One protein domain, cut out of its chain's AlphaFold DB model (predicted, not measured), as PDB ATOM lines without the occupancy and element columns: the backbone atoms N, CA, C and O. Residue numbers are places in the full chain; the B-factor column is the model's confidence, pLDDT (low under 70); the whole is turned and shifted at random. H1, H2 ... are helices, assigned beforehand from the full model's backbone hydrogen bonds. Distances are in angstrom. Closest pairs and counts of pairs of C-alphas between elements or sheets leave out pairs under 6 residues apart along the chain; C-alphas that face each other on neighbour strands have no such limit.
ATOM      1  N   ALA A   4      10.267 -23.728  52.639       92.25
ATOM      2  CA  ALA A   4      10.984 -23.191  53.790       92.25
ATOM      3  C   ALA A   4      10.056 -22.989  55.000       92.25
ATOM      4  O   ALA A   4      10.435 -23.331  56.117       92.25
ATOM      5  N   GLU A   5       8.830 -22.510  54.778       91.62
ATOM      6  CA  GLU A   5       7.808 -22.390  55.824       91.62
ATOM      7  C   GLU A   5       7.401 -23.766  56.365       91.62
ATOM      8  O   GLU A   5       7.454 -23.974  57.573       91.62
ATOM      9  N   VAL A   6       7.110 -24.740  55.490       92.88
ATOM     10  CA  VAL A   6       6.729 -26.111  55.896       92.88
ATOM     11  C   VAL A   6       7.814 -26.767  56.756       92.88
ATOM     12  O   VAL A   6       7.517 -27.443  57.742       92.88
ATOM     13  N   ARG A   7       9.095 -26.547  56.431       93.12
ATOM     14  CA  ARG A   7      10.230 -27.082  57.204       93.12
ATOM     15  C   ARG A   7      10.283 -26.564  58.641       93.12
ATOM     16  O   ARG A   7      10.754 -27.305  59.504       93.12
ATOM     17  N   ASN A   8       9.769 -25.368  58.907       96.25
ATOM     18  CA  ASN A   8       9.793 -24.748  60.233       96.25
ATOM     19  C   ASN A   8       8.566 -25.081  61.096       96.25
ATOM     20  O   ASN A   8       8.541 -24.720  62.270       96.25
ATOM     21  N   LEU A   9       7.574 -25.793  60.556       96.12
ATOM     22  CA  LEU A   9       6.369 -26.143  61.306       96.12
ATOM     23  C   LEU A   9       6.636 -27.199  62.402       96.12
ATOM     24  O   LEU A   9       7.501 -28.078  62.232       96.12
ATOM     25  N   PRO A  10       5.860 -27.173  63.502       97.81
ATOM     26  CA  PRO A  10       5.748 -28.283  64.438       97.81
ATOM     27  C   PRO A  10       5.425 -29.606  63.734       97.81
ATOM     28  O   PRO A  10       4.729 -29.642  62.718       97.81
ATOM     29  N   LEU A  11       5.887 -30.722  64.306       96.62
ATOM     30  CA  LEU A  11       5.694 -32.061  63.732       96.62
ATOM     31  C   LEU A  11       4.221 -32.365  63.421       96.62
ATOM     32  O   LEU A  11       3.921 -32.890  62.356       96.62
ATOM     33  N   ARG A  12       3.308 -32.006  64.330       97.31
ATOM     34  CA  ARG A  12       1.870 -32.236  64.151       97.31
ATOM     35  C   ARG A  12       1.336 -31.579  62.879       97.31
ATOM     36  O   ARG A  12       0.634 -32.226  62.117       97.31
ATOM     37  N   GLU A  13       1.696 -30.324  62.640       97.00
ATOM     38  CA  GLU A  13       1.233 -29.573  61.469       97.00
ATOM     39  C   GLU A  13       1.835 -30.134  60.178       97.00
ATOM     40  O   GLU A  13       1.144 -30.251  59.170       97.00
ATOM     41  N   LYS A  14       3.098 -30.579  60.218       96.69
ATOM     42  CA  LYS A  14       3.716 -31.293  59.089       96.69
ATOM     43  C   LYS A  14       2.965 -32.574  58.741       96.69
ATOM     44  O   LYS A  14       2.775 -32.846  57.562       96.69
ATOM     45  N   LEU A  15       2.551 -33.345  59.747       96.69
ATOM     46  CA  LEU A  15       1.781 -34.573  59.536       96.69
ATOM     47  C   LEU A  15       0.406 -34.272  58.932       96.69
ATOM     48  O   LEU A  15       0.031 -34.924  57.969       96.69
ATOM     49  N   GLN A  16      -0.287 -33.235  59.407       96.44
ATOM     50  CA  GLN A  16      -1.572 -32.815  58.832       96.44
ATOM     51  C   GLN A  16      -1.439 -32.374  57.368       96.44
ATOM     52  O   GLN A  16      -2.271 -32.716  56.533       96.44
ATOM     53  N   ILE A  17      -0.376 -31.635  57.038       95.75
ATOM     54  CA  ILE A  17      -0.085 -31.253  55.650       95.75
ATOM     55  C   ILE A  17       0.228 -32.491  54.806       95.75
ATOM     56  O   ILE A  17      -0.244 -32.588  53.678       95.75
ATOM     57  N   LEU A  18       1.012 -33.433  55.335       95.31
ATOM     58  CA  LEU A  18       1.335 -34.675  54.639       95.31
ATOM     59  C   LEU A  18       0.078 -35.504  54.358       95.31
ATOM     60  O   LEU A  18      -0.062 -35.986  53.242       95.31
ATOM     61  N   GLU A  19      -0.835 -35.625  55.321       96.19
ATOM     62  CA  GLU A  19      -2.128 -36.299  55.140       96.19
ATOM     63  C   GLU A  19      -2.960 -35.630  54.045       96.19
ATOM     64  O   GLU A  19      -3.408 -36.312  53.128       96.19
ATOM     65  N   ALA A  20      -3.093 -34.301  54.078       95.50
ATOM     66  CA  ALA A  20      -3.854 -33.561  53.073       95.50
ATOM     67  C   ALA A  20      -3.253 -33.694  51.661       95.50
ATOM     68  O   ALA A  20      -3.980 -33.881  50.689       95.50
ATOM     69  N   ILE A  21      -1.921 -33.627  51.542       93.94
ATOM     70  CA  ILE A  21      -1.227 -33.858  50.266       93.94
ATOM     71  C   ILE A  21      -1.447 -35.300  49.805       93.94
ATOM     72  O   ILE A  21      -1.698 -35.535  48.629       93.94
ATOM     73  N   TRP A  22      -1.340 -36.272  50.711       94.69
ATOM     74  CA  TRP A  22      -1.499 -37.680  50.370       94.69
ATOM     75  C   TRP A  22      -2.918 -37.999  49.894       94.69
ATOM     76  O   TRP A  22      -3.081 -38.705  48.901       94.69
ATOM     77  N   GLU A  23      -3.933 -37.445  50.555       94.44
ATOM     78  CA  GLU A  23      -5.333 -37.571  50.150       94.44
ATOM     79  C   GLU A  23      -5.556 -36.998  48.743       94.44
ATOM     80  O   GLU A  23      -6.076 -37.701  47.873       94.44
ATOM     81  N   ASP A  24      -5.065 -35.785  48.476       93.38
ATOM     82  CA  ASP A  24      -5.162 -35.159  47.153       93.38
ATOM     83  C   ASP A  24      -4.448 -35.978  46.068       93.38
ATOM     84  O   ASP A  24      -5.025 -36.260  45.018       93.38
ATOM     85  N   LEU A  25      -3.218 -36.434  46.324       91.00
ATOM     86  CA  LEU A  25      -2.477 -37.268  45.375       91.00
ATOM     87  C   LEU A  25      -3.200 -38.591  45.099       91.00
ATOM     88  O   LEU A  25      -3.272 -39.022  43.948       91.00
ATOM     89  N   SER A  26      -3.764 -39.221  46.133       90.12
ATOM     90  CA  SER A  26      -4.484 -40.490  45.997       90.12
ATOM     91  C   SER A  26      -5.740 -40.358  45.131       90.12
ATOM     92  O   SER A  26      -6.012 -41.234  44.315       90.12
ATOM     93  N   ALA A  27      -6.449 -39.228  45.227       91.19
ATOM     94  CA  ALA A  27      -7.621 -38.934  44.404       91.19
ATOM     95  C   ALA A  27      -7.274 -38.672  42.927       91.19
ATOM     96  O   ALA A  27      -8.140 -38.738  42.054       91.19
ATOM     97  N   HIS A  28      -6.008 -38.367  42.639       88.62
ATOM     98  CA  HIS A  28      -5.524 -38.001  41.313       88.62
ATOM     99  C   HIS A  28      -4.588 -39.040  40.691       88.62
ATOM    100  O   HIS A  28      -4.058 -38.794  39.607       88.62
ATOM    101  N   VAL A  29      -4.407 -40.197  41.332       83.25
ATOM    102  CA  VAL A  29      -3.448 -41.224  40.904       83.25
ATOM    103  C   VAL A  29      -3.697 -41.704  39.470       83.25
ATOM    104  O   VAL A  29      -2.749 -41.900  38.715       83.25
ATOM    105  N   ASP A  30      -4.961 -41.772  39.047       83.25
ATOM    106  CA  ASP A  30      -5.351 -42.182  37.692       83.25
ATOM    107  C   ASP A  30      -4.940 -41.176  36.603       83.25
ATOM    108  O   ASP A  30      -4.925 -41.507  35.419       83.25
ATOM    109  N   ARG A  31      -4.609 -39.933  36.984       86.62
ATOM    110  CA  ARG A  31      -4.108 -38.898  36.063       86.62
ATOM    111  C   ARG A  31      -2.598 -38.972  35.863       86.62
ATOM    112  O   ARG A  31      -2.072 -38.238  35.030       86.62
ATOM    113  N   MET A  32      -1.898 -39.795  36.640       84.31
ATOM    114  CA  MET A  32      -0.456 -39.937  36.518       84.31
ATOM    115  C   MET A  32      -0.132 -40.689  35.228       84.31
ATOM    116  O   MET A  32      -0.581 -41.817  35.018       84.31
ATOM    117  N   GLU A  33       0.640 -40.060  34.344       87.62
ATOM    118  CA  GLU A  33       1.107 -40.728  33.135       87.62
ATOM    119  C   GLU A  33       2.063 -41.859  33.519       87.62
ATOM    120  O   GLU A  33       3.052 -41.651  34.219       87.62
ATOM    121  N   VAL A  34       1.751 -43.067  33.055       87.25
ATOM    122  CA  VAL A  34       2.604 -44.245  33.210       87.25
ATOM    123  C   VAL A  34       3.265 -44.501  31.866       87.25
ATOM    124  O   VAL A  34       2.570 -44.694  30.861       87.25
ATOM    125  N   SER A  35       4.596 -44.508  31.833       93.56
ATOM    126  CA  SER A  35       5.326 -44.819  30.609       93.56
ATOM    127  C   SER A  35       5.026 -46.255  30.149       93.56
ATOM    128  O   SER A  35       4.706 -47.123  30.968       93.56
ATOM    129  N   PRO A  36       5.159 -46.561  28.847       94.50
ATOM    130  CA  PRO A  36       4.936 -47.919  28.353       94.50
ATOM    131  C   PRO A  36       5.788 -48.979  29.067       94.50
ATOM    132  O   PRO A  36       5.284 -50.054  29.374       94.50
ATOM    133  N   ALA A  37       7.043 -48.651  29.398       96.00
ATOM    134  CA  ALA A  37       7.954 -49.557  30.101       96.00
ATOM    135  C   ALA A  37       7.512 -49.832  31.549       96.00
ATOM    136  O   ALA A  37       7.600 -50.961  32.027       96.00
ATOM    137  N   GLU A  38       7.011 -48.814  32.253       95.06
ATOM    138  CA  GLU A  38       6.460 -48.989  33.601       95.06
ATOM    139  C   GLU A  38       5.185 -49.830  33.568       95.06
ATOM    140  O   GLU A  38       5.018 -50.717  34.405       95.06
ATOM    141  N   ARG A  39       4.313 -49.607  32.578       93.38
ATOM    142  CA  ARG A  39       3.098 -50.405  32.388       93.38
ATOM    143  C   ARG A  39       3.428 -51.873  32.136       93.38
ATOM    144  O   ARG A  39       2.911 -52.726  32.845       93.38
ATOM    145  N   GLU A  40       4.324 -52.159  31.196       97.25
ATOM    146  CA  GLU A  40       4.753 -53.528  30.884       97.25
ATOM    147  C   GLU A  40       5.344 -54.233  32.117       97.25
ATOM    148  O   GLU A  40       5.018 -55.387  32.416       97.25
ATOM    149  N   LEU A  41       6.162 -53.518  32.897       96.12
ATOM    150  CA  LEU A  41       6.706 -54.038  34.148       96.12
ATOM    151  C   LEU A  41       5.600 -54.379  35.156       96.12
ATOM    152  O   LEU A  41       5.667 -55.427  35.800       96.12
ATOM    153  N   LEU A  42       4.603 -53.512  35.330       93.81
ATOM    154  CA  LEU A  42       3.502 -53.749  36.265       93.81
ATOM    155  C   LEU A  42       2.587 -54.886  35.794       93.81
ATOM    156  O   LEU A  42       2.272 -55.766  36.596       93.81
ATOM    157  N   ASP A  43       2.247 -54.927  34.508       95.44
ATOM    158  CA  ASP A  43       1.416 -55.977  33.914       95.44
ATOM    159  C   ASP A  43       2.088 -57.352  34.057       95.44
ATOM    160  O   ASP A  43       1.460 -58.304  34.520       95.44
ATOM    161  N   SER A  44       3.399 -57.451  33.790       96.69
ATOM    162  CA  SER A  44       4.142 -58.705  33.990       96.69
ATOM    163  C   SER A  44       4.128 -59.178  35.449       96.69
ATOM    164  O   SER A  44       4.013 -60.374  35.718       96.69
ATOM    165  N   ARG A  45       4.200 -58.261  36.424       95.69
ATOM    166  CA  ARG A  45       4.118 -58.607  37.854       95.69
ATOM    167  C   ARG A  45       2.730 -59.104  38.235       95.69
ATOM    168  O   ARG A  45       2.633 -60.050  39.014       95.69
ATOM    169  N   ILE A  46       1.682 -58.494  37.685       95.06
ATOM    170  CA  ILE A  46       0.297 -58.927  37.891       95.06
ATOM    171  C   ILE A  46       0.091 -60.336  37.321       95.06
ATOM    172  O   ILE A  46      -0.477 -61.186  38.003       95.06
ATOM    173  N   GLU A  47       0.603 -60.618  36.121       97.12
ATOM    174  CA  GLU A  47       0.518 -61.953  35.514       97.12
ATOM    175  C   GLU A  47       1.249 -63.017  36.336       97.12
ATOM    176  O   GLU A  47       0.705 -64.090  36.580       97.12
ATOM    177  N   ARG A  48       2.433 -62.707  36.875       96.94
ATOM    178  CA  ARG A  48       3.153 -63.631  37.770       96.94
ATOM    179  C   ARG A  48       2.347 -63.983  39.020       96.94
ATOM    180  O   ARG A  48       2.382 -65.128  39.459       96.94
ATOM    181  N   VAL A  49       1.603 -63.028  39.578       96.25
ATOM    182  CA  VAL A  49       0.686 -63.298  40.695       96.25
ATOM    183  C   VAL A  49      -0.475 -64.186  40.244       96.25
ATOM    184  O   VAL A  49      -0.778 -65.174  40.909       96.25
ATOM    185  N   ARG A  50      -1.098 -63.886  39.097       95.19
ATOM    186  CA  ARG A  50      -2.208 -64.683  38.539       95.19
ATOM    187  C   ARG A  50      -1.806 -66.128  38.243       95.19
ATOM    188  O   ARG A  50      -2.597 -67.035  38.481       95.19
ATOM    189  N   ASN A  51      -0.574 -66.335  37.786       96.38
ATOM    190  CA  ASN A  51      -0.014 -67.650  37.478       96.38
ATOM    191  C   ASN A  51       0.513 -68.400  38.715       96.38
ATOM    192  O   ASN A  51       0.970 -69.534  38.588       96.38
ATOM    193  N   GLY A  52       0.476 -67.791  39.906       94.81
ATOM    194  CA  GLY A  52       0.998 -68.391  41.139       94.81
ATOM    195  C   GLY A  52       2.528 -68.413  41.234       94.81
ATOM    196  O   GLY A  52       3.084 -69.100  42.084       94.81
ATOM    197  N   GLU A  53       3.231 -67.658  40.389       95.38
ATOM    198  CA  GLU A  53       4.695 -67.518  40.410       95.38
ATOM    199  C   GLU A  53       5.180 -66.509  41.465       95.38
ATOM    200  O   GLU A  53       6.383 -66.327  41.681       95.38
ATOM    201  N   THR A  54       4.263 -65.758  42.074       94.00
ATOM    202  CA  THR A  54       4.526 -64.793  43.146       94.00
ATOM    203  C   THR A  54       3.292 -64.640  44.018       94.00
ATOM    204  O   THR A  54       2.167 -64.669  43.528       94.00
ATOM    205  N   GLU A  55       3.515 -64.434  45.311       89.88
ATOM    206  CA  GLU A  55       2.457 -64.221  46.290       89.88
ATOM    207  C   GLU A  55       2.315 -62.735  46.628       89.88
ATOM    208  O   GLU A  55       3.300 -62.004  46.772       89.88
ATOM    209  N   VAL A  56       1.069 -62.289  46.773       91.38
ATOM    210  CA  VAL A  56       0.747 -60.996  47.379       91.38
ATOM    211  C   VAL A  56       0.541 -61.240  48.865       91.38
ATOM    212  O   VAL A  56      -0.338 -62.005  49.256       91.38
ATOM    213  N   HIS A  57       1.344 -60.583  49.691       91.44
ATOM    214  CA  HIS A  57       1.195 -60.659  51.136       91.44
ATOM    215  C   HIS A  57       0.370 -59.490  51.661       91.44
ATOM    216  O   HIS A  57       0.552 -58.346  51.238       91.44
ATOM    217  N   GLU A  58      -0.486 -59.761  52.643       90.69
ATOM    218  CA  GLU A  58      -1.141 -58.690  53.385       90.69
ATOM    219  C   GLU A  58      -0.125 -57.897  54.202       90.69
ATOM    220  O   GLU A  58       0.754 -58.469  54.856       90.69
ATOM    221  N   TRP A  59      -0.275 -56.573  54.219       91.44
ATOM    222  CA  TRP A  59       0.642 -55.673  54.916       91.44
ATOM    223  C   TRP A  59       0.859 -56.061  56.384       91.44
ATOM    224  O   TRP A  59       1.998 -56.123  56.848       91.44
ATOM    225  N   ASP A  60      -0.210 -56.401  57.100       92.31
ATOM    226  CA  ASP A  60      -0.129 -56.772  58.513       92.31
ATOM    227  C   ASP A  60       0.670 -58.058  58.760       92.31
ATOM    228  O   ASP A  60       1.304 -58.186  59.810       92.31
ATOM    229  N   SER A  61       0.719 -58.966  57.779       91.56
ATOM    230  CA  SER A  61       1.497 -60.206  57.870       91.56
ATOM    231  C   SER A  61       3.005 -59.984  57.714       91.56
ATOM    232  O   SER A  61       3.802 -60.726  58.289       91.56
ATOM    233  N   VAL A  62       3.415 -58.942  56.981       92.50
ATOM    234  CA  VAL A  62       4.828 -58.707  56.635       92.50
ATOM    235  C   VAL A  62       5.450 -57.512  57.341       92.50
ATOM    236  O   VAL A  62       6.662 -57.494  57.529       92.50
TER     237      VAL A  62
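AT A GLANCE: This is residues 4 to 62 of the 69 residues of the protein "Putative addiction module component (TIGR02574 family)" of Haloferula luteola (UniProt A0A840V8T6). The model is an open, three-sided frame with an empty middle: two longer helices, H2 and H3, form two sides, joined at a corner by residues 28 to 35, and the stretch 51 to 58 folds back from the end of H3 as the third side. Short helix H1 folds back beside the first part of H2, and H4, also short, ends the third side. The printed part has 59 residues, with four named helices in the order H1, H2, H3, H4 and no named strand; the class is all helix. It is extended, with a radius of gyration of the C-alphas of 17.7 A, and spans 49 by 31 by 18 A.

HOW THE PARTS SIT: H1, residues 4 to 8, and H2, residues 11 to 27, are close but not clearly touching, with the closest C-alphas, those of Val 6 and Lys 14, 6.8 A apart. H2 and H3, residues 36 to 50, are apart. H4, residues 59 to 62, is apart from H1, H2 and H3. In H2 and H3 every O i to N i+4 pair is within hydrogen-bond range; in H1 0 of 1 is, beside 2 of 2 O i to N i+3 pairs, and H4 is too short for an O i to N i+4 pair.

IN THESE COORDINATES: H1 begins at C-alpha 4, (10.984, -23.191, 53.790). H2 measures 24.5 A from C-alpha 11 to C-alpha 27, at (-7.621, -38.934, 44.404). H3 measures 20.9 A from C-alpha 36 to C-alpha 50. H4 ends at C-alpha 62, (4.828, -58.707, 56.635).

THE WHOLE: The two C-alphas farthest apart, those of Asn 8 and Asn 51, are 49.5 A apart. The printed part has no cut. The link from H1 to H2 is tight; those from H2 to H3 and from H3 to H4 are short. The mean pLDDT of the printed part is 93.4, and no printed residue is under 70.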